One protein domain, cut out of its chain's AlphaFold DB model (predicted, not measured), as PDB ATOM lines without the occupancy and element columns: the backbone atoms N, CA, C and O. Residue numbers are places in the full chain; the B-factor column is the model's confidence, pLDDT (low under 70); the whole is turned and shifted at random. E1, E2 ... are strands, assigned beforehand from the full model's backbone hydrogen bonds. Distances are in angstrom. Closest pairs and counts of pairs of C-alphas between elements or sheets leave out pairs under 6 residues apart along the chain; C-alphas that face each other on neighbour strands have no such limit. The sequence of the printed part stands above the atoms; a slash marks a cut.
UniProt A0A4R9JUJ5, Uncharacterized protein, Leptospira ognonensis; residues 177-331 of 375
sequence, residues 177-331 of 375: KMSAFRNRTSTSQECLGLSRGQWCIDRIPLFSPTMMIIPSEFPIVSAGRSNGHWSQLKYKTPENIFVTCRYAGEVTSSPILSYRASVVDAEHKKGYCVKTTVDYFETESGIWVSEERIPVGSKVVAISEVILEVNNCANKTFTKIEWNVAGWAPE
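This is residues 177 to 331 of the 375 residues of an uncharacterized protein of Leptospira ognonensis (UniProt A0A4R9JUJ5). Strands E1, E4, E6, E7, E8, E9, E13 and E14 wrap round into a loosely formed, nearly closed barrel, with a seam between E1 and E4 where the short edge strands E2 and E3 are attached. The hairpin E10 and E11 branches off from E8, and the small two-stranded sheet of E5 and E12 crosses one end of the barrel. The printed part has 155 residues with no named helix and fourteen strands, E1 to E14 in chain order; the class is all strand, and the neighbour pairs are antiparallel. It is compact, with a radius of gyration of the C-alphas of 15.2 A and spans of 43 by 34 by 31 A.

The largest sheet is branched and twisted, its C-alphas up to 11.9 A off the best plane. E8, residues 242 to 250, has E7, residues 230 to 236, on one side, with N 233 and O 245 at 2.9 A. On the other side its pairing is staggered: residues 242 to 246 pair with E10, residues 272 to 276 (N 244 and O 274, 2.9 A), and residues 248 to 250 with E9, residues 257 to 260 (N 260 and O 248, 2.9 A). E7, E8 and E9 form a meander, each strand the antiparallel neighbour of the one before, and two hairpins. E6, residues 217 to 223, pairs with E9 (N 218 and O 259, 2.8 A), which completes a Greek key of four successive strands, the first beside the fourth. E6 also pairs with E14, residues 318 to 325 (N 221 and O 320, 2.8 A), and E14 with E1, residues 177 to 184 (N 178 and O 323, 2.8 A). On the other side of E7 from E8 lies E13, residues 305 to 311, with N 232 and O 309 at 2.8 A, and E13 also pairs with E4, residues 199 to 205, with N 308 and O 202 at 2.8 A. The closest C-alphas of E1 and E4, Ala 180 and Asp 202, are 5.5 A apart. Hairpins join E1 to E2, residues 189 to 191 (N 183 and O 190, 3.1 A), E4 to E3, residues 194 to 196 (N 201 and O 194, 2.9 A), and E10 to E11, residues 290 to 293 (N 273 and O 292, 2.8 A). E5, residues 210 to 213, pairs with E12, residues 299 to 302 (N 210 and O 302, 2.8 A).

E1 begins at C-alpha 177 (2.500, 32.812, 46.676) and is 22.2 A long. E8 is 25.9 A, E7 20.1 A, E13 19.4 A and E4 18.2 A. E14 is 22.5 A and ends at C-alpha 325 (4.425, 38.386, 44.530).

The farthest C-alphas, Ser 186 and Glu 331, are 45.1 A apart. The printed part has no cut; the long links are E9 to E10 and E10 to E11. Mean pLDDT of the printed part is 74.9, with 59 residues under 70, among them 181 to 196.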
ATOM      1  N   LYS A 177       2.691  33.703  47.803       84.50
ATOM      2  CA  LYS A 177       2.500  32.812  46.676       84.50
ATOM      3  C   LYS A 177       1.053  32.845  46.212       84.50
ATOM      4  O   LYS A 177       0.134  32.531  46.975       84.50
ATOM      5  N   MET A 178       0.868  33.189  44.945       82.25
ATOM      6  CA  MET A 178      -0.369  32.955  44.215       82.25
ATOM      7  C   MET A 178      -0.187  31.738  43.324       82.25
ATOM      8  O   MET A 178       0.851  31.575  42.681       82.25
ATOM      9  N   SER A 179      -1.179  30.863  43.280       78.44
ATOM     10  CA  SER A 179      -1.144  29.715  42.387       78.44
ATOM     11  C   SER A 179      -2.519  29.402  41.844       78.44
ATOM     12  O   SER A 179      -3.429  29.061  42.596       78.44
ATOM     13  N   ALA A 180      -2.637  29.432  40.526       72.38
ATOM     14  CA  ALA A 180      -3.807  28.941  39.828       72.38
ATOM     15  C   ALA A 180      -3.447  27.588  39.207       72.38
ATOM     16  O   ALA A 180      -2.505  27.448  38.422       72.38
ATOM     17  N   PHE A 181      -4.182  26.566  39.634       69.25
ATOM     18  CA  PHE A 181      -3.949  25.178  39.268       69.25
ATOM     19  C   PHE A 181      -5.222  24.579  38.713       69.25
ATOM     20  O   PHE A 181      -6.258  24.703  39.357       69.25
ATOM     21  N   ARG A 182      -5.119  23.884  37.580       64.31
ATOM     22  CA  ARG A 182      -6.185  23.038  37.049       64.31
ATOM     23  C   ARG A 182      -5.668  21.619  36.852       64.31
ATOM     24  O   ARG A 182      -4.802  21.394  36.002       64.31
ATOM     25  N   ASN A 183      -6.237  20.672  37.594       61.81
ATOM     26  CA  ASN A 183      -6.132  19.245  37.297       61.81
ATOM     27  C   ASN A 183      -7.349  18.828  36.470       61.81
ATOM     28  O   ASN A 183      -8.483  18.995  36.924       61.81
ATOM     29  N   ARG A 184      -7.127  18.311  35.257       56.62
ATOM     30  CA  ARG A 184      -8.187  17.677  34.473       56.62
ATOM     31  C   ARG A 184      -7.958  16.170  34.479       56.62
ATOM     32  O   ARG A 184      -7.192  15.651  33.667       56.62
ATOM     33  N   THR A 185      -8.662  15.471  35.365       58.00
ATOM     34  CA  THR A 185      -8.878  14.027  35.217       58.00
ATOM     35  C   THR A 185      -9.990  13.792  34.184       58.00
ATOM     36  O   THR A 185     -10.647  14.735  33.732       58.00
ATOM     37  N   SER A 186     -10.216  12.545  33.758       51.06
ATOM     38  CA  SER A 186     -11.293  12.216  32.811       51.06
ATOM     39  C   SER A 186     -12.701  12.544  33.335       51.06
ATOM     40  O   SER A 186     -13.639  12.554  32.539       51.06
ATOM     41  N   THR A 187     -12.861  12.836  34.634       50.12
ATOM     42  CA  THR A 187     -14.173  12.963  35.290       50.12
ATOM     43  C   THR A 187     -14.337  14.160  36.234       50.12
ATOM     44  O   THR A 187     -15.482  14.498  36.531       50.12
ATOM     45  N   SER A 188     -13.276  14.850  36.675       51.69
ATOM     46  CA  SER A 188     -13.397  16.032  37.550       51.69
ATOM     47  C   SER A 188     -12.440  17.168  37.170       51.69
ATOM     48  O   SER A 188     -11.340  16.954  36.655       51.69
ATOM     49  N   GLN A 189     -12.896  18.405  37.399       53.62
ATOM     50  CA  GLN A 189     -12.059  19.602  37.366       53.62
ATOM     51  C   GLN A 189     -11.794  20.020  38.807       53.62
ATOM     52  O   GLN A 189     -12.736  20.347  39.524       53.62
ATOM     53  N   GLU A 190     -10.532  20.029  39.218       59.44
ATOM     54  CA  GLU A 190     -10.141  20.537  40.533       59.44
ATOM     55  C   GLU A 190      -9.289  21.788  40.343       59.44
ATOM     56  O   GLU A 190      -8.169  21.725  39.820       59.44
ATOM     57  N   CYS A 191      -9.849  22.931  40.741       63.09
ATOM     58  CA  CYS A 191      -9.072  24.126  41.020       63.09
ATOM     59  C   CYS A 191      -8.705  24.115  42.510       63.09
ATOM     60  O   CYS A 191      -9.544  23.797  43.345       63.09
ATOM     61  N   LEU A 192      -7.478  24.515  42.861       59.03
ATOM     62  CA  LEU A 192      -7.091  24.731  44.271       59.03
ATOM     63  C   LEU A 192      -7.782  25.959  44.907       59.03
ATOM     64  O   LEU A 192      -7.571  26.247  46.080       59.03
ATOM     65  N   GLY A 193      -8.586  26.685  44.128       62.25
ATOM     66  CA  GLY A 193      -9.342  27.863  44.537       62.25
ATOM     67  C   GLY A 193     -10.709  27.893  43.856       62.25
ATOM     68  O   GLY A 193     -11.359  26.862  43.690       62.25
ATOM     69  N   LEU A 194     -11.141  29.077  43.427       62.97
ATOM     70  CA  LEU A 194     -12.429  29.242  42.759       62.97
ATOM     71  C   LEU A 194     -12.328  28.800  41.292       62.97
ATOM     72  O   LEU A 194     -11.368  29.129  40.591       62.97
ATOM     73  N   SER A 195     -13.332  28.065  40.818       64.88
ATOM     74  CA  SER A 195     -13.486  27.734  39.400       64.88
ATOM     75  C   SER A 195     -14.610  28.560  38.790       64.88
ATOM     76  O   SER A 195     -15.728  28.546  39.308       64.88
ATOM     77  N   ARG A 196     -14.359  29.218  37.658       66.88
ATOM     78  CA  ARG A 196     -15.405  29.890  36.874       66.88
ATOM     79  C   ARG A 196     -15.354  29.375  35.444       66.88
ATOM     80  O   ARG A 196     -14.516  29.789  34.658       66.88
ATOM     81  N   GLY A 197     -16.213  28.427  35.081       73.38
ATOM     82  CA  GLY A 197     -16.167  27.819  33.745       73.38
ATOM     83  C   GLY A 197     -14.826  27.119  33.466       73.38
ATOM     84  O   GLY A 197     -14.538  26.084  34.055       73.38
ATOM     85  N   GLN A 198     -14.014  27.657  32.549       68.69
ATOM     86  CA  GLN A 198     -12.691  27.107  32.193       68.69
ATOM     87  C   GLN A 198     -11.525  27.696  33.008       68.69
ATOM     88  O   GLN A 198     -10.378  27.289  32.812       68.69
ATOM     89  N   TRP A 199     -11.828  28.618  33.920       73.31
ATOM     90  CA  TRP A 199     -10.874  29.387  34.708       73.31
ATOM     91  C   TRP A 199     -10.598  28.751  36.056       73.31
ATOM     92  O   TRP A 199     -11.542  28.424  36.778       73.31
ATOM     93  N   CYS A 200      -9.320  28.671  36.423       78.94
ATOM     94  CA  CYS A 200      -8.933  28.539  37.823       78.94
ATOM     95  C   CYS A 200      -8.417  29.880  38.332       78.94
ATOM     96  O   CYS A 200      -7.598  30.530  37.676       78.94
ATOM     97  N   ILE A 201      -8.936  30.274  39.491       83.62
ATOM     98  CA  ILE A 201      -8.789  31.606  40.062       83.62
ATOM     99  C   ILE A 201      -8.169  31.468  41.450       83.62
ATOM    100  O   ILE A 201      -8.701  30.759  42.309       83.62
ATOM    101  N   ASP A 202      -7.064  32.175  41.671       86.88
ATOM    102  CA  ASP A 202      -6.535  32.436  43.005       86.88
ATOM    103  C   ASP A 202      -6.714  33.917  43.334       86.88
ATOM    104  O   ASP A 202      -6.308  34.795  42.574       86.88
ATOM    105  N   ARG A 203      -7.359  34.185  44.465       88.56
ATOM    106  CA  ARG A 203      -7.794  35.515  44.891       88.56
ATOM    107  C   ARG A 203      -7.198  35.804  46.259       88.56
ATOM    108  O   ARG A 203      -7.337  34.984  47.166       88.56
ATOM    109  N   ILE A 204      -6.561  36.962  46.399       89.31
ATOM    110  CA  ILE A 204      -6.119  37.507  47.684       89.31
ATOM    111  C   ILE A 204      -6.948  38.765  47.951       89.31
ATOM    112  O   ILE A 204      -6.715  39.777  47.288       89.31
ATOM    113  N   PRO A 205      -7.924  38.735  48.878       87.75
ATOM    114  CA  PRO A 205      -8.553  39.966  49.346       87.75
ATOM    115  C   PRO A 205      -7.508  40.828  50.073       87.75
ATOM    116  O   PRO A 205      -6.557  40.288  50.624       87.75
ATOM    117  N   LEU A 206      -7.635  42.150  50.082       86.38
ATOM    118  CA  LEU A 206      -6.659  43.052  50.710       86.38
ATOM    119  C   LEU A 206      -7.305  43.826  51.849       86.38
ATOM    120  O   LEU A 206      -8.342  44.436  51.628       86.38
ATOM    121  N   PHE A 207      -6.686  43.839  53.033       78.31
ATOM    122  CA  PHE A 207      -7.180  44.610  54.186       78.31
ATOM    123  C   PHE A 207      -6.783  46.090  54.169       78.31
ATOM    124  O   PHE A 207      -7.382  46.896  54.878       78.31
ATOM    125  N   SER A 208      -5.793  46.450  53.357       80.69
ATOM    126  CA  SER A 208      -5.326  47.819  53.145       80.69
ATOM    127  C   SER A 208      -4.781  47.985  51.727       80.69
ATOM    128  O   SER A 208      -4.488  46.981  51.057       80.69
ATOM    129  N   PRO A 209      -4.608  49.240  51.271       89.75
ATOM    130  CA  PRO A 209      -3.757  49.544  50.132       89.75
ATOM    131  C   PRO A 209      -2.418  48.815  50.242       89.75
ATOM    132  O   PRO A 209      -1.674  48.956  51.210       89.75
ATOM    133  N   THR A 210      -2.145  47.976  49.254       90.00
ATOM    134  CA  THR A 210      -0.992  47.089  49.224       90.00
ATOM    135  C   THR A 210      -0.201  47.353  47.961       90.00
ATOM    136  O   THR A 210      -0.727  47.283  46.847       90.00
ATOM    137  N   MET A 211       1.081  47.633  48.141       91.44
ATOM    138  CA  MET A 211       2.042  47.755  47.066       91.44
ATOM    139  C   MET A 211       2.467  46.369  46.572       91.44
ATOM    140  O   MET A 211       2.695  45.460  47.367       91.44
ATOM    141  N   MET A 212       2.616  46.218  45.258       92.25
ATOM    142  CA  MET A 212       3.221  45.048  44.623       92.25
ATOM    143  C   MET A 212       4.009  45.449  43.374       92.25
ATOM    144  O   MET A 212       3.757  46.493  42.769       92.25
ATOM    145  N   ILE A 213       4.962  44.613  42.965       90.94
ATOM    146  CA  ILE A 213       5.723  44.793  41.725       90.94
ATOM    147  C   ILE A 213       5.089  43.956  40.615       90.94
ATOM    148  O   ILE A 213       4.898  42.747  40.764       90.94
ATOM    149  N   ILE A 214       4.801  44.593  39.478       90.62
ATOM    150  CA  ILE A 214       4.248  43.910  38.306       90.62
ATOM    151  C   ILE A 214       5.302  42.968  37.704       90.62
ATOM    152  O   ILE A 214       6.391  43.427  37.334       90.62
ATOM    153  N   PRO A 215       5.010  41.663  37.577       87.06
ATOM    154  CA  PRO A 215       5.983  40.697  37.092       87.06
ATOM    155  C   PRO A 215       6.224  40.838  35.586       87.06
ATOM    156  O   PRO A 215       5.349  41.235  34.819       87.06
ATOM    157  N   SER A 216       7.427  40.473  35.145       83.12
ATOM    158  CA  SER A 216       7.743  40.308  33.720       83.12
ATOM    159  C   SER A 216       7.158  39.016  33.151       83.12
ATOM    160  O   SER A 216       6.780  38.962  31.975       83.12
ATOM    161  N   GLU A 217       7.096  37.977  33.985       79.56
ATOM    162  CA  GLU A 217       6.655  36.646  33.612       79.56
ATOM    163  C   GLU A 217       6.013  35.879  34.776       79.56
ATOM    164  O   GLU A 217       6.310  36.123  35.945       79.56
ATOM    165  N   PHE A 218       5.154  34.919  34.437       77.38
ATOM    166  CA  PHE A 218       4.620  33.926  35.362       77.38
ATOM    167  C   PHE A 218       5.179  32.545  35.020       77.38
ATOM    168  O   PHE A 218       4.901  32.043  33.923       77.38
ATOM    169  N   PRO A 219       5.941  31.903  35.920       71.19
ATOM    170  CA  PRO A 219       6.458  30.570  35.667       71.19
ATOM    171  C   PRO A 219       5.324  29.540  35.622       71.19
ATOM    172  O   PRO A 219       4.445  29.477  36.486       71.19
ATOM    173  N   ILE A 220       5.370  28.700  34.593       71.31
ATOM    174  CA  ILE A 220       4.477  27.567  34.399       71.31
ATOM    175  C   ILE A 220       5.195  26.337  34.936       71.31
ATOM    176  O   ILE A 220       6.140  25.827  34.336       71.31
ATOM    177  N   VAL A 221       4.726  25.847  36.077       68.56
ATOM    178  CA  VAL A 221       5.309  24.687  36.761       68.56
ATOM    179  C   VAL A 221       4.984  23.392  36.013       68.56
ATOM    180  O   VAL A 221       5.776  22.455  36.001       68.56
ATOM    181  N   SER A 222       3.831  23.337  35.348       65.88
ATOM    182  CA  SER A 222       3.489  22.263  34.417       65.88
ATOM    183  C   SER A 222       2.477  22.763  33.394       65.88
ATOM    184  O   SER A 222       1.533  23.459  33.758       65.88
ATOM    185  N   ALA A 223       2.664  22.432  32.115       63.53
ATOM    186  CA  ALA A 223       1.649  22.628  31.084       63.53
ATOM    187  C   ALA A 223       1.739  21.565  29.989       63.53
ATOM    188  O   ALA A 223       2.821  21.105  29.621       63.53
ATOM    189  N   GLY A 224       0.585  21.200  29.431       58.53
ATOM    190  CA  GLY A 224       0.537  20.501  28.151       58.53
ATOM    191  C   GLY A 224       0.982  21.423  27.011       58.53
ATOM    192  O   GLY A 224       0.687  22.612  27.025       58.53
ATOM    193  N   ARG A 225       1.665  20.881  25.994       59.62
ATOM    194  CA  ARG A 225       1.972  21.625  24.759       59.62
ATOM    195  C   ARG A 225       0.672  21.928  24.003       59.62
ATOM    196  O   ARG A 225       0.136  21.043  23.318       59.62
ATOM    197  N   SER A 226       0.176  23.150  24.141       56.78
ATOM    198  CA  SER A 226      -0.877  23.733  23.307       56.78
ATOM    199  C   SER A 226      -0.603  25.213  23.069       56.78
ATOM    200  O   SER A 226      -0.040  25.897  23.916       56.78
ATOM    201  N   ASN A 227      -1.000  25.693  21.897       57.91
ATOM    202  CA  ASN A 227      -0.959  27.112  21.568       57.91
ATOM    203  C   ASN A 227      -2.203  27.792  22.167       57.91
ATOM    204  O   ASN A 227      -3.262  27.167  22.241       57.91
ATOM    205  N   GLY A 228      -2.084  29.056  22.583       62.81
ATOM    206  CA  GLY A 228      -3.229  29.869  23.021       62.81
ATOM    207  C   GLY A 228      -3.506  29.884  24.527       62.81
ATOM    208  O   GLY A 228      -4.630  30.159  24.942       62.81
ATOM    209  N   HIS A 229      -2.515  29.591  25.366       71.88
ATOM    210  CA  HIS A 229      -2.670  29.822  26.797       71.88
ATOM    211  C   HIS A 229      -2.509  31.303  27.137       71.88
ATOM    212  O   HIS A 229      -1.609  31.968  26.622       71.88
ATOM    213  N   TRP A 230      -3.287  31.778  28.107       76.00
ATOM    214  CA  TRP A 230      -3.100  33.105  28.679       76.00
ATOM    215  C   TRP A 230      -3.402  33.132  30.176       76.00
ATOM    216  O   TRP A 230      -4.205  32.347  30.687       76.00
ATOM    217  N   SER A 231      -2.737  34.047  30.872       83.75
ATOM    218  CA  SER A 231      -2.972  34.347  32.281       83.75
ATOM    219  C   SER A 231      -3.360  35.812  32.432       83.75
ATOM    220  O   SER A 231      -2.937  36.663  31.645       83.75
ATOM    221  N   GLN A 232      -4.201  36.098  33.418       88.56
ATOM    222  CA  GLN A 232      -4.591  37.446  33.788       88.56
ATOM    223  C   GLN A 232      -4.185  37.745  35.222       88.56
ATOM    224  O   GLN A 232      -4.469  36.971  36.132       88.56
ATOM    225  N   LEU A 233      -3.581  38.913  35.403       91.62
ATOM    226  CA  LEU A 233      -3.442  39.557  36.699       91.62
ATOM    227  C   LEU A 233      -4.457  40.690  36.773       91.62
ATOM    228  O   LEU A 233      -4.447  41.577  35.916       91.62
ATOM    229  N   LYS A 234      -5.310  40.661  37.789       93.75
ATOM    230  CA  LYS A 234      -6.336  41.673  38.012       93.75
ATOM    231  C   LYS A 234      -6.157  42.325  39.372       93.75
ATOM    232  O   LYS A 234      -5.846  41.640  40.344       93.75
ATOM    233  N   TYR A 235      -6.353  43.634  39.435       94.81
ATOM    234  CA  TYR A 235      -6.330  44.390  40.684       94.81
ATOM    235  C   TYR A 235      -7.094  45.707  40.544       94.81
ATOM    236  O   TYR A 235      -7.327  46.194  39.436       94.81
ATOM    237  N   LYS A 236      -7.470  46.295  41.679       93.94
ATOM    238  CA  LYS A 236      -8.167  47.582  41.742       93.94
ATOM    239  C   LYS A 236      -7.284  48.638  42.397       93.94
ATOM    240  O   LYS A 236      -6.798  48.427  43.504       93.94
ATOM    241  N   THR A 237      -7.104  49.757  41.708       93.25
ATOM    242  CA  THR A 237      -6.285  50.906  42.139       93.25
ATOM    243  C   THR A 237      -7.014  51.802  43.153       93.25
ATOM    244  O   THR A 237      -8.249  51.732  43.233       93.25
ATOM    245  N   PRO A 238      -6.290  52.669  43.894       92.19
ATOM    246  CA  PRO A 238      -6.875  53.678  44.784       92.19
ATOM    247  C   PRO A 238      -7.934  54.565  44.119       92.19
ATOM    248  O   PRO A 238      -8.949  54.894  44.730       92.19
ATOM    249  N   GLU A 239      -7.766  54.878  42.835       91.81
ATOM    250  CA  GLU A 239      -8.686  55.704  42.045       91.81
ATOM    251  C   GLU A 239      -9.953  54.947  41.603       91.81
ATOM    252  O   GLU A 239     -10.704  55.415  40.749       91.81
ATOM    253  N   ASN A 240     -10.206  53.761  42.165       90.19
ATOM    254  CA  ASN A 240     -11.282  52.852  41.777       90.19
ATOM    255  C   ASN A 240     -11.227  52.389  40.310       90.19
ATOM    256  O   ASN A 240     -12.247  51.986  39.748       90.19
ATOM    257  N   ILE A 241     -10.039  52.382  39.700       90.19
ATOM    258  CA  ILE A 241      -9.830  51.839  38.355       90.19
ATOM    259  C   ILE A 241      -9.490  50.355  38.476       90.19
ATOM    260  O   ILE A 241      -8.551  49.980  39.186       90.19
ATOM    261  N   PHE A 242     -10.236  49.518  37.762       91.62
ATOM    262  CA  PHE A 242      -9.965  48.093  37.632       91.62
ATOM    263  C   PHE A 242      -8.947  47.884  36.517       91.62
ATOM    264  O   PHE A 242      -9.122  48.374  35.397       91.62
ATOM    265  N   VAL A 243      -7.882  47.157  36.832       92.31
ATOM    266  CA  VAL A 243      -6.796  46.860  35.905       92.31
ATOM    267  C   VAL A 243      -6.763  45.367  35.633       92.31
ATOM    268  O   VAL A 243      -6.705  44.570  36.566       92.31
ATOM    269  N   THR A 244      -6.755  44.995  34.354       92.31
ATOM    270  CA  THR A 244      -6.600  43.609  33.897       92.31
ATOM    271  C   THR A 244      -5.394  43.522  32.975       92.31
ATOM    272  O   THR A 244      -5.434  44.017  31.851       92.31
ATOM    273  N   CYS A 245      -4.327  42.874  33.429       90.62
ATOM    274  CA  CYS A 245      -3.117  42.637  32.651       90.62
ATOM    275  C   CYS A 245      -3.120  41.217  32.083       90.62
ATOM    276  O   CYS A 245      -3.129  40.247  32.841       90.62
ATOM    277  N   ARG A 246      -3.115  41.090  30.754       87.62
ATOM    278  CA  ARG A 246      -3.120  39.822  30.014       87.62
ATOM    279  C   ARG A 246      -1.711  39.446  29.576       87.62
ATOM    280  O   ARG A 246      -1.070  40.181  28.831       87.62
ATOM    281  N   TYR A 247      -1.270  38.265  29.992       85.38
ATOM    282  CA  TYR A 247       0.031  37.699  29.664       85.38
ATOM    283  C   TYR A 247      -0.164  36.531  28.705       85.38
ATOM    284  O   TYR A 247      -0.931  35.603  28.986       85.38
ATOM    285  N   ALA A 248       0.542  36.570  27.579       78.06
ATOM    286  CA  ALA A 248       0.512  35.507  26.588       78.06
ATOM    287  C   ALA A 248       1.538  34.422  26.948       78.06
ATOM    288  O   ALA A 248       2.652  34.712  27.391       78.06
ATOM    289  N   GLY A 249       1.143  33.157  26.801       69.19
ATOM    290  CA  GLY A 249       2.036  32.022  27.005       69.19
ATOM    291  C   GLY A 249       2.930  31.815  25.790       69.19
ATOM    292  O   GLY A 249       2.414  31.628  24.689       69.19
ATOM    293  N   GLU A 250       4.249  31.782  25.985       64.94
ATOM    294  CA  GLU A 250       5.188  31.331  24.956       64.94
ATOM    295  C   GLU A 250       5.901  30.068  25.433       64.94
ATOM    296  O   GLU A 250       6.572  30.037  26.467       64.94
ATOM    297  N   VAL A 251       5.757  28.997  24.653       57.47
ATOM    298  CA  VAL A 251       6.529  27.769  24.837       57.47
ATOM    299  C   VAL A 251       7.920  28.025  24.264       57.47
ATOM    300  O   VAL A 251       8.200  27.698  23.114       57.47
ATOM    301  N   THR A 252       8.790  28.669  25.043       53.22
ATOM    302  CA  THR A 252      10.195  28.794  24.639       53.22
ATOM    303  C   THR A 252      10.880  27.426  24.709       53.22
ATOM    304  O   THR A 252      10.467  26.540  25.455       53.22
ATOM    305  N   SER A 253      11.947  27.239  23.934       52.66
ATOM    306  CA  SER A 253      12.797  26.037  23.956       52.66
ATOM    307  C   SER A 253      13.600  25.862  25.259       52.66
ATOM    308  O   SER A 253      14.320  24.875  25.407       52.66
ATOM    309  N   SER A 254      13.476  26.805  26.199       54.47
ATOM    310  CA  SER A 254      14.024  26.740  27.555       54.47
ATOM    311  C   SER A 254      13.252  25.715  28.404       54.47
ATOM    312  O   SER A 254      12.048  25.553  28.201       54.47
ATOM    313  N   PRO A 255      13.875  25.027  29.383       57.41
ATOM    314  CA  PRO A 255      13.190  24.016  30.201       57.41
ATOM    315  C   PRO A 255      12.029  24.559  31.052       57.41
ATOM    316  O   PRO A 255      11.263  23.767  31.598       57.41
ATOM    317  N   ILE A 256      11.892  25.882  31.178       60.97
ATOM    318  CA  ILE A 256      10.857  26.532  31.983       60.97
ATOM    319  C   ILE A 256       9.858  27.215  31.050       60.97
ATOM    320  O   ILE A 256      10.159  28.215  30.394       60.97
ATOM    321  N   LEU A 257       8.647  26.667  31.010       68.56
ATOM    322  CA  LEU A 257       7.501  27.298  30.369       68.56
ATOM    323  C   LEU A 257       7.109  28.543  31.190       68.56
ATOM    324  O   LEU A 257       7.111  28.496  32.418       68.56
ATOM    325  N   SER A 258       6.792  29.665  30.543       67.94
ATOM    326  CA  SER A 258       6.374  30.899  31.231       67.94
ATOM    327  C   SER A 258       5.337  31.682  30.418       67.94
ATOM    328  O   SER A 258       5.332  31.646  29.187       67.94
ATOM    329  N   TYR A 259       4.443  32.396  31.106       72.94
ATOM    330  CA  TYR A 259       3.650  33.470  30.499       72.94
ATOM    331  C   TYR A 259       4.438  34.758  30.581       72.94
ATOM    332  O   TYR A 259       4.949  35.072  31.649       72.94
ATOM    333  N   ARG A 260       4.528  35.519  29.493       72.25
ATOM    334  CA  ARG A 260       5.405  36.690  29.416       72.25
ATOM    335  C   ARG A 260       4.645  37.925  28.976       72.25
ATOM    336  O   ARG A 260       3.765  37.869  28.119       72.25
ATOM    337  N   ALA A 261       5.036  39.060  29.540       70.12
ATOM    338  CA  ALA A 261       4.434  40.348  29.228       70.12
ATOM    339  C   ALA A 261       4.716  40.832  27.791       70.12
ATOM    340  O   ALA A 261       3.977  41.649  27.254       70.12
ATOM    341  N   SER A 262       5.791  40.359  27.155       60.69
ATOM    342  CA  SER A 262       6.313  40.922  25.900       60.69
ATOM    343  C   SER A 262       6.046  40.089  24.643       60.69
ATOM    344  O   SER A 262       6.552  40.444  23.578       60.69
ATOM    345  N   VAL A 263       5.299  38.989  24.743       57.22
ATOM    346  CA  VAL A 263       5.088  38.077  23.609       57.22
ATOM    347  C   VAL A 263       4.016  38.648  22.701       57.22
ATOM    348  O   VAL A 263       2.935  39.004  23.160       57.22
ATOM    349  N   VAL A 264       4.367  38.763  21.426       56.53
ATOM    350  CA  VAL A 264       3.501  39.184  20.329       56.53
ATOM    351  C   VAL A 264       2.726  37.944  19.879       56.53
ATOM    352  O   VAL A 264       3.347  36.978  19.439       56.53
ATOM    353  N   ASP A 265       1.404  37.921  20.038       57.59
ATOM    354  CA  ASP A 265       0.586  36.808  19.547       57.59
ATOM    355  C   ASP A 265       0.465  36.802  18.006       57.59
ATOM    356  O   ASP A 265       1.009  37.662  17.307       57.59
ATOM    357  N   ALA A 266      -0.248  35.811  17.459       49.88
ATOM    358  CA  ALA A 266      -0.468  35.669  16.016       49.88
ATOM    359  C   ALA A 266      -1.214  36.867  15.378       49.88
ATOM    360  O   ALA A 266      -1.155  37.039  14.160       49.88
ATOM    361  N   GLU A 267      -1.871  37.707  16.184       57.03
ATOM    362  CA  GLU A 267      -2.545  38.950  15.785       57.03
ATOM    363  C   GLU A 267      -1.694  40.204  16.056       57.03
ATOM    364  O   GLU A 267      -2.174  41.326  15.923       57.03
ATOM    365  N   HIS A 268      -0.415  40.039  16.394       53.44
ATOM    366  CA  HIS A 268       0.509  41.105  16.782       53.44
ATOM    367  C   HIS A 268       0.221  41.794  18.129       53.44
ATOM    368  O   HIS A 268       0.823  42.832  18.431       53.44
ATOM    369  N   LYS A 269      -0.632  41.229  18.988       53.91
ATOM    370  CA  LYS A 269      -0.912  41.802  20.309       53.91
ATOM    371  C   LYS A 269       0.175  41.372  21.292       53.91
ATOM    372  O   LYS A 269       0.397  40.189  21.535       53.91
ATOM    373  N   LYS A 270       0.898  42.356  21.832       63.88
ATOM    374  CA  LYS A 270       1.818  42.176  22.968       63.88
ATOM    375  C   LYS A 270       0.991  41.987  24.234       63.88
ATOM    376  O   LYS A 270      -0.119  42.501  24.288       63.88
ATOM    377  N   GLY A 271       1.529  41.330  25.262       76.19
ATOM    378  CA  GLY A 271       0.910  41.385  26.588       76.19
ATOM    379  C   GLY A 271       0.605  42.838  26.983       76.19
ATOM    380  O   GLY A 271       1.431  43.741  26.807       76.19
ATOM    381  N   TYR A 272      -0.614  43.069  27.461       85.75
ATOM    382  CA  TYR A 272      -1.179  44.405  27.639       85.75
ATOM    383  C   TYR A 272      -2.003  44.483  28.921       85.75
ATOM    384  O   TYR A 272      -2.508  43.472  29.413       85.75
ATOM    385  N   CYS A 273      -2.122  45.683  29.473       88.56
ATOM    386  CA  CYS A 273      -3.036  45.987  30.559       88.56
ATOM    387  C   CYS A 273      -4.177  46.855  30.049       88.56
ATOM    388  O   CYS A 273      -3.999  47.754  29.230       88.56
ATOM    389  N   VAL A 274      -5.350  46.581  30.589       88.88
ATOM    390  CA  VAL A 274      -6.585  47.302  30.321       88.88
ATOM    391  C   VAL A 274      -7.011  47.995  31.591       88.88
ATOM    392  O   VAL A 274      -7.020  47.360  32.646       88.88
ATOM    393  N   LYS A 275      -7.440  49.250  31.464       90.75
ATOM    394  CA  LYS A 275      -8.056  50.013  32.548       90.75
ATOM    395  C   LYS A 275      -9.538  50.252  32.265       90.75
ATOM    396  O   LYS A 275      -9.908  50.692  31.173       90.75
ATOM    397  N   THR A 276     -10.380  49.986  33.259       87.69
ATOM    398  CA  THR A 276     -11.833  50.204  33.202       87.69
ATOM    399  C   THR A 276     -12.353  50.785  34.515       87.69
ATOM    400  O   THR A 276     -11.786  50.563  35.584       87.69
ATOM    401  N   THR A 277     -13.451  51.532  34.436       85.94
ATOM    402  CA  THR A 277     -14.186  52.049  35.600       85.94
ATOM    403  C   THR A 277     -15.278  51.092  36.084       85.94
ATOM    404  O   THR A 277     -15.895  51.346  37.115       85.94
ATOM    405  N   VAL A 278     -15.552  50.009  35.346       80.81
ATOM    406  CA  VAL A 278     -16.646  49.067  35.630       80.81
ATOM    407  C   VAL A 278     -16.110  47.640  35.651       80.81
ATOM    408  O   VAL A 278     -15.938  47.066  34.580       80.81
ATOM    409  N   ASP A 279     -15.887  47.117  36.864       83.12
ATOM    410  CA  ASP A 279     -15.465  45.749  37.240       83.12
ATOM    411  C   ASP A 279     -14.368  45.104  36.357       83.12
ATOM    412  O   ASP A 279     -13.878  45.661  35.378       83.12
ATOM    413  N   TYR A 280     -13.903  43.906  36.703       77.81
ATOM    414  CA  TYR A 280     -12.939  43.174  35.892       77.81
ATOM    415  C   TYR A 280     -13.593  42.682  34.601       77.81
ATOM    416  O   TYR A 280     -14.234  41.636  34.549       77.81
ATOM    417  N   PHE A 281     -13.431  43.476  33.549       70.06
ATOM    418  CA  PHE A 281     -14.060  43.279  32.250       70.06
ATOM    419  C   PHE A 281     -13.738  41.907  31.618       70.06
ATOM    420  O   PHE A 281     -12.571  41.509  31.548       70.06
ATOM    421  N   GLU A 282     -14.758  41.193  31.123       62.16
ATOM    422  CA  GLU A 282     -14.610  39.834  30.561       62.16
ATOM    423  C   GLU A 282     -14.679  39.758  29.024       62.16
ATOM    424  O   GLU A 282     -14.130  38.820  28.448       62.16
ATOM    425  N   THR A 283     -15.303  40.719  28.335       55.12
ATOM    426  CA  THR A 283     -15.528  40.665  26.871       55.12
ATOM    427  C   THR A 283     -14.771  41.767  26.120       55.12
ATOM    428  O   THR A 283     -14.084  42.571  26.728       55.12
ATOM    429  N   GLU A 284     -14.807  41.803  24.785       54.94
ATOM    430  CA  GLU A 284     -14.131  42.852  23.990       54.94
ATOM    431  C   GLU A 284     -15.007  44.102  23.743       54.94
ATOM    432  O   GLU A 284     -14.551  45.094  23.183       54.94
ATOM    433  N   SER A 285     -16.268  44.092  24.180       54.88
ATOM    434  CA  SER A 285     -17.291  45.084  23.806       54.88
ATOM    435  C   SER A 285     -17.455  46.257  24.790       54.88
ATOM    436  O   SER A 285     -18.519  46.872  24.834       54.88
ATOM    437  N   GLY A 286     -16.459  46.524  25.636       55.38
ATOM    438  CA  GLY A 286     -16.536  47.499  26.733       55.38
ATOM    439  C   GLY A 286     -16.119  48.912  26.380       55.38
ATOM    440  O   GLY A 286     -15.425  49.142  25.396       55.38
ATOM    441  N   ILE A 287     -16.499  49.863  27.236       63.12
ATOM    442  CA  ILE A 287     -15.957  51.225  27.206       63.12
ATOM    443  C   ILE A 287     -14.570  51.173  27.859       63.12
ATOM    444  O   ILE A 287     -14.451  51.153  29.083       63.12
ATOM    445  N   TRP A 288     -13.523  51.097  27.039       65.50
ATOM    446  CA  TRP A 288     -12.133  51.126  27.495       65.50
ATOM    447  C   TRP A 288     -11.760  52.546  27.923       65.50
ATOM    448  O   TRP A 288     -12.011  53.498  27.184       65.50
ATOM    449  N   VAL A 289     -11.130  52.693  29.092       73.62
ATOM    450  CA  VAL A 289     -10.501  53.971  29.464       73.62
ATOM    451  C   VAL A 289      -9.168  54.100  28.735       73.62
ATOM    452  O   VAL A 289      -8.862  55.142  28.164       73.62
ATOM    453  N   SER A 290      -8.367  53.034  28.763       80.94
ATOM    454  CA  SER A 290      -7.075  52.964  28.082       80.94
ATOM    455  C   SER A 290      -6.578  51.523  27.955       80.94
ATOM    456  O   SER A 290      -6.905  50.651  28.771       80.94
ATOM    457  N   GLU A 291      -5.764  51.304  26.924       84.38
ATOM    458  CA  GLU A 291      -4.932  50.120  26.733       84.38
ATOM    459  C   GLU A 291      -3.465  50.549  26.824       84.38
ATOM    460  O   GLU A 291      -3.045  51.510  26.179       84.38
ATOM    461  N   GLU A 292      -2.685  49.851  27.643       86.00
ATOM    462  CA  GLU A 292      -1.284  50.179  27.892       86.00
ATOM    463  C   GLU A 292      -0.419  48.917  27.857       86.00
ATOM    464  O   GLU A 292      -0.876  47.801  28.117       86.00
ATOM    465  N   ARG A 293       0.877  49.081  27.573       84.88
ATOM    466  CA  ARG A 293       1.840  47.989  27.756       84.88
ATOM    467  C   ARG A 293       1.895  47.618  29.239       84.88
ATOM    468  O   ARG A 293       1.864  48.502  30.090       84.88
ATOM    469  N   ILE A 294       2.058  46.326  29.539       83.94
ATOM    470  CA  ILE A 294       2.276  45.871  30.917       83.94
ATOM    471  C   ILE A 294       3.467  46.631  31.523       83.94
ATOM    472  O   ILE A 294       4.574  46.556  30.973       83.94
ATOM    473  N   PRO A 295       3.271  47.351  32.642       85.62
ATOM    474  CA  PRO A 295       4.313  48.149  33.270       85.62
ATOM    475  C   PRO A 295       5.219  47.248  34.122       85.62
ATOM    476  O   PRO A 295       5.219  47.304  35.346       85.62
ATOM    477  N   VAL A 296       5.956  46.357  33.458       87.31
ATOM    478  CA  VAL A 296       6.846  45.373  34.087       87.31
ATOM    479  C   VAL A 296       7.858  46.053  35.009       87.31
ATOM    480  O   VAL A 296       8.529  47.000  34.605       87.31
ATOM    481  N   GLY A 297       8.000  45.536  36.231       88.62
ATOM    482  CA  GLY A 297       8.917  46.061  37.244       88.62
ATOM    483  C   GLY A 297       8.408  47.312  37.962       88.62
ATOM    484  O   GLY A 297       8.995  47.712  38.968       88.62
ATOM    485  N   SER A 298       7.308  47.912  37.501       90.62
ATOM    486  CA  SER A 298       6.689  49.041  38.185       90.62
ATOM    487  C   SER A 298       6.013  48.594  39.475       90.62
ATOM    488  O   SER A 298       5.408  47.520  39.549       90.62
ATOM    489  N   LYS A 299       6.093  49.460  40.484       92.88
ATOM    490  CA  LYS A 299       5.314  49.353  41.716       92.88
ATOM    491  C   LYS A 299       3.895  49.844  41.445       92.88
ATOM    492  O   LYS A 299       3.723  50.922  40.880       92.88
ATOM    493  N   VAL A 300       2.903  49.064  41.848       93.38
ATOM    494  CA  VAL A 300       1.485  49.433  41.790       93.38
ATOM    495  C   VAL A 300       0.854  49.253  43.159       93.38
ATOM    496  O   VAL A 300       1.303  48.410  43.933       93.38
ATOM    497  N   VAL A 301      -0.192  50.026  43.436       93.69
ATOM    498  CA  VAL A 301      -0.984  49.926  44.663       93.69
ATOM    499  C   VAL A 301      -2.337  49.300  44.332       93.69
ATOM    500  O   VAL A 301      -3.002  49.709  43.378       93.69
ATOM    501  N   ALA A 302      -2.742  48.307  45.119       92.81
ATOM    502  CA  ALA A 302      -4.043  47.654  45.041       92.81
ATOM    503  C   ALA A 302      -4.805  47.822  46.365       92.81
ATOM    504  O   ALA A 302      -4.207  47.661  47.420       92.81
ATOM    505  N   ILE A 303      -6.106  48.133  46.340       88.50
ATOM    506  CA  ILE A 303      -6.864  48.528  47.553       88.50
ATOM    507  C   ILE A 303      -7.979  47.565  47.984       88.50
ATOM    508  O   ILE A 303      -8.597  47.779  49.021       88.50
ATOM    509  N   SER A 304      -8.280  46.525  47.202       86.62
ATOM    510  CA  SER A 304      -9.381  45.599  47.519       86.62
ATOM    511  C   SER A 304      -9.020  44.136  47.336       86.62
ATOM    512  O   SER A 304      -9.373  43.296  48.160       86.62
ATOM    513  N   GLU A 305      -8.343  43.814  46.241       89.19
ATOM    514  CA  GLU A 305      -7.988  42.446  45.906       89.19
ATOM    515  C   GLU A 305      -6.904  42.387  44.833       89.19
ATOM    516  O   GLU A 305      -6.752  43.307  44.022       89.19
ATOM    517  N   VAL A 306      -6.214  41.250  44.806       90.38
ATOM    518  CA  VAL A 306      -5.377  40.806  43.694       90.38
ATOM    519  C   VAL A 306      -5.881  39.441  43.244       90.38
ATOM    520  O   VAL A 306      -6.028  38.522  44.056       90.38
ATOM    521  N   ILE A 307      -6.156  39.300  41.950       90.38
ATOM    522  CA  ILE A 307      -6.664  38.064  41.354       90.38
ATOM    523  C   ILE A 307      -5.676  37.576  40.301       90.38
ATOM    524  O   ILE A 307      -5.319  38.310  39.379       90.38
ATOM    525  N   LEU A 308      -5.272  36.317  40.423       87.00
ATOM    526  CA  LEU A 308      -4.547  35.589  39.396       87.00
ATOM    527  C   LEU A 308      -5.503  34.594  38.743       87.00
ATOM    528  O   LEU A 308      -5.990  33.663  39.389       87.00
ATOM    529  N   GLU A 309      -5.745  34.777  37.452       86.31
ATOM    530  CA  GLU A 309      -6.590  33.899  36.653       86.31
ATOM    531  C   GLU A 309      -5.789  33.229  35.546       86.31
ATOM    532  O   GLU A 309      -4.869  33.802  34.950       86.31
ATOM    533  N   VAL A 310      -6.154  31.986  35.248       77.19
ATOM    534  CA  VAL A 310      -5.479  31.182  34.232       77.19
ATOM    535  C   VAL A 310      -6.507  30.553  33.319       77.19
ATOM    536  O   VAL A 310      -7.355  29.783  33.781       77.19
ATOM    537  N   ASN A 311      -6.380  30.836  32.018       73.88
ATOM    538  CA  ASN A 311      -7.107  30.098  31.001       73.88
ATOM    539  C   ASN A 311      -6.280  28.919  30.558       73.88
ATOM    540  O   ASN A 311      -5.086  29.040  30.264       73.88
ATOM    541  N   ASN A 312      -6.973  27.825  30.304       63.53
ATOM    542  CA  ASN A 312      -6.456  26.847  29.380       63.53
ATOM    543  C   ASN A 312      -7.488  26.611  28.276       63.53
ATOM    544  O   ASN A 312      -8.496  25.937  28.491       63.53
ATOM    545  N   CYS A 313      -7.193  27.155  27.093       51.72
ATOM    546  CA  CYS A 313      -8.008  27.019  25.890       51.72
ATOM    547  C   CYS A 313      -7.880  25.647  25.195       51.72
ATOM    548  O   CYS A 313      -8.417  25.485  24.102       51.72
ATOM    549  N   ALA A 314      -7.214  24.638  25.773       51.31
ATOM    550  CA  ALA A 314      -7.015  23.357  25.091       51.31
ATOM    551  C   ALA A 314      -7.283  22.117  25.956       51.31
ATOM    552  O   ALA A 314      -7.069  22.078  27.165       51.31
ATOM    553  N   ASN A 315      -7.716  21.051  25.278       55.25
ATOM    554  CA  ASN A 315      -8.130  19.743  25.801       55.25
ATOM    555  C   ASN A 315      -7.023  18.896  26.478       55.25
ATOM    556  O   ASN A 315      -7.103  17.669  26.461       55.25
ATOM    557  N   LYS A 316      -5.985  19.503  27.063       55.22
ATOM    558  CA  LYS A 316      -4.845  18.793  27.671       55.22
ATOM    559  C   LYS A 316      -4.725  19.028  29.178       55.22
ATOM    560  O   LYS A 316      -5.410  19.861  29.760       55.22
ATOM    561  N   THR A 317      -3.893  18.193  29.792       59.75
ATOM    562  CA  THR A 317      -4.171  17.529  31.068       59.75
ATOM    563  C   THR A 317      -3.851  18.327  32.332       59.75
ATOM    564  O   THR A 317      -4.498  18.082  33.342       59.75
ATOM    565  N   PHE A 318      -2.938  19.298  32.324       57.03
ATOM    566  CA  PHE A 318      -2.574  20.022  33.549       57.03
ATOM    567  C   PHE A 318      -2.024  21.406  33.223       57.03
ATOM    568  O   PHE A 318      -1.240  21.540  32.282       57.03
ATOM    569  N   THR A 319      -2.405  22.420  34.002       65.44
ATOM    570  CA  THR A 319      -1.673  23.693  34.047       65.44
ATOM    571  C   THR A 319      -1.556  24.163  35.488       65.44
ATOM    572  O   THR A 319      -2.573  24.385  36.147       65.44
ATOM    573  N   LYS A 320      -0.320  24.304  35.974       73.94
ATOM    574  CA  LYS A 320      -0.017  24.951  37.251       73.94
ATOM    575  C   LYS A 320       0.832  26.182  36.994       73.94
ATOM    576  O   LYS A 320       1.927  26.057  36.447       73.94
ATOM    577  N   ILE A 321       0.348  27.338  37.423       72.69
ATOM    578  CA  ILE A 321       1.144  28.563  37.473       72.69
ATOM    579  C   ILE A 321       1.331  28.941  38.921       72.69
ATOM    580  O   ILE A 321       0.418  28.799  39.736       72.69
ATOM    581  N   GLU A 322       2.531  29.400  39.223       79.62
ATOM    582  CA  GLU A 322       2.875  29.933  40.525       79.62
ATOM    583  C   GLU A 322       3.473  31.316  40.336       79.62
ATOM    584  O   GLU A 322       4.234  31.556  39.406       79.62
ATOM    585  N   TRP A 323       3.128  32.233  41.222       82.56
ATOM    586  CA  TRP A 323       3.683  33.569  41.251       82.56
ATOM    587  C   TRP A 323       4.094  33.898  42.675       82.56
ATOM    588  O   TRP A 323       3.265  33.857  43.582       82.56
ATOM    589  N   ASN A 324       5.368  34.232  42.852       85.56
ATOM    590  CA  ASN A 324       5.857  34.851  44.074       85.56
ATOM    591  C   ASN A 324       5.707  36.368  43.908       85.56
ATOM    592  O   ASN A 324       6.402  36.975  43.088       85.56
ATOM    593  N   VAL A 325       4.758  36.963  44.627       84.88
ATOM    594  CA  VAL A 325       4.425  38.386  44.530       84.88
ATOM    595  C   VAL A 325       5.549  39.203  45.157       84.88
ATOM    596  O   VAL A 325       5.712  39.239  46.374       84.88
ATOM    597  N   ALA A 326       6.352  39.845  44.312       85.75
ATOM    598  CA  ALA A 326       7.474  40.658  44.754       85.75
ATOM    599  C   ALA A 326       7.015  42.037  45.244       85.75
ATOM    600  O   ALA A 326       6.060  42.618  44.723       85.75
ATOM    601  N   GLY A 327       7.746  42.583  46.218       82.12
ATOM    602  CA  GLY A 327       7.498  43.924  46.748       82.12
ATOM    603  C   GLY A 327       6.172  44.065  47.489       82.12
ATOM    604  O   GLY A 327       5.665  45.181  47.557       82.12
ATOM    605  N   TRP A 328       5.620  42.961  48.006       86.31
ATOM    606  CA  TRP A 328       4.402  42.995  48.804       86.31
ATOM    607  C   TRP A 328       4.628  43.751  50.107       86.31
ATOM    608  O   TRP A 328       5.337  43.276  50.998       86.31
ATOM    609  N   ALA A 329       4.006  44.915  50.223       84.94
ATOM    610  CA  ALA A 329       4.022  45.702  51.443       84.94
ATOM    611  C   ALA A 329       2.721  46.507  51.561       84.94
ATOM    612  O   ALA A 329       2.330  47.140  50.578       84.94
ATOM    613  N   PRO A 330       2.050  46.520  52.725       82.88
ATOM    614  CA  PRO A 330       0.999  47.501  52.980       82.88
ATOM    615  C   PRO A 330       1.598  48.914  52.870       82.88
ATOM    616  O   PRO A 330       2.697  49.150  53.371       82.88
ATOM    617  N   GLU A 331       0.913  49.819  52.166       73.38
ATOM    618  CA  GLU A 331       1.438  51.147  51.793       73.38
ATOM    619  C   GLU A 331       1.734  52.023  53.015       73.38
ATOM    620  O   GLU A 331       2.727  52.741  53.024       73.38
TER     621      GLU A 331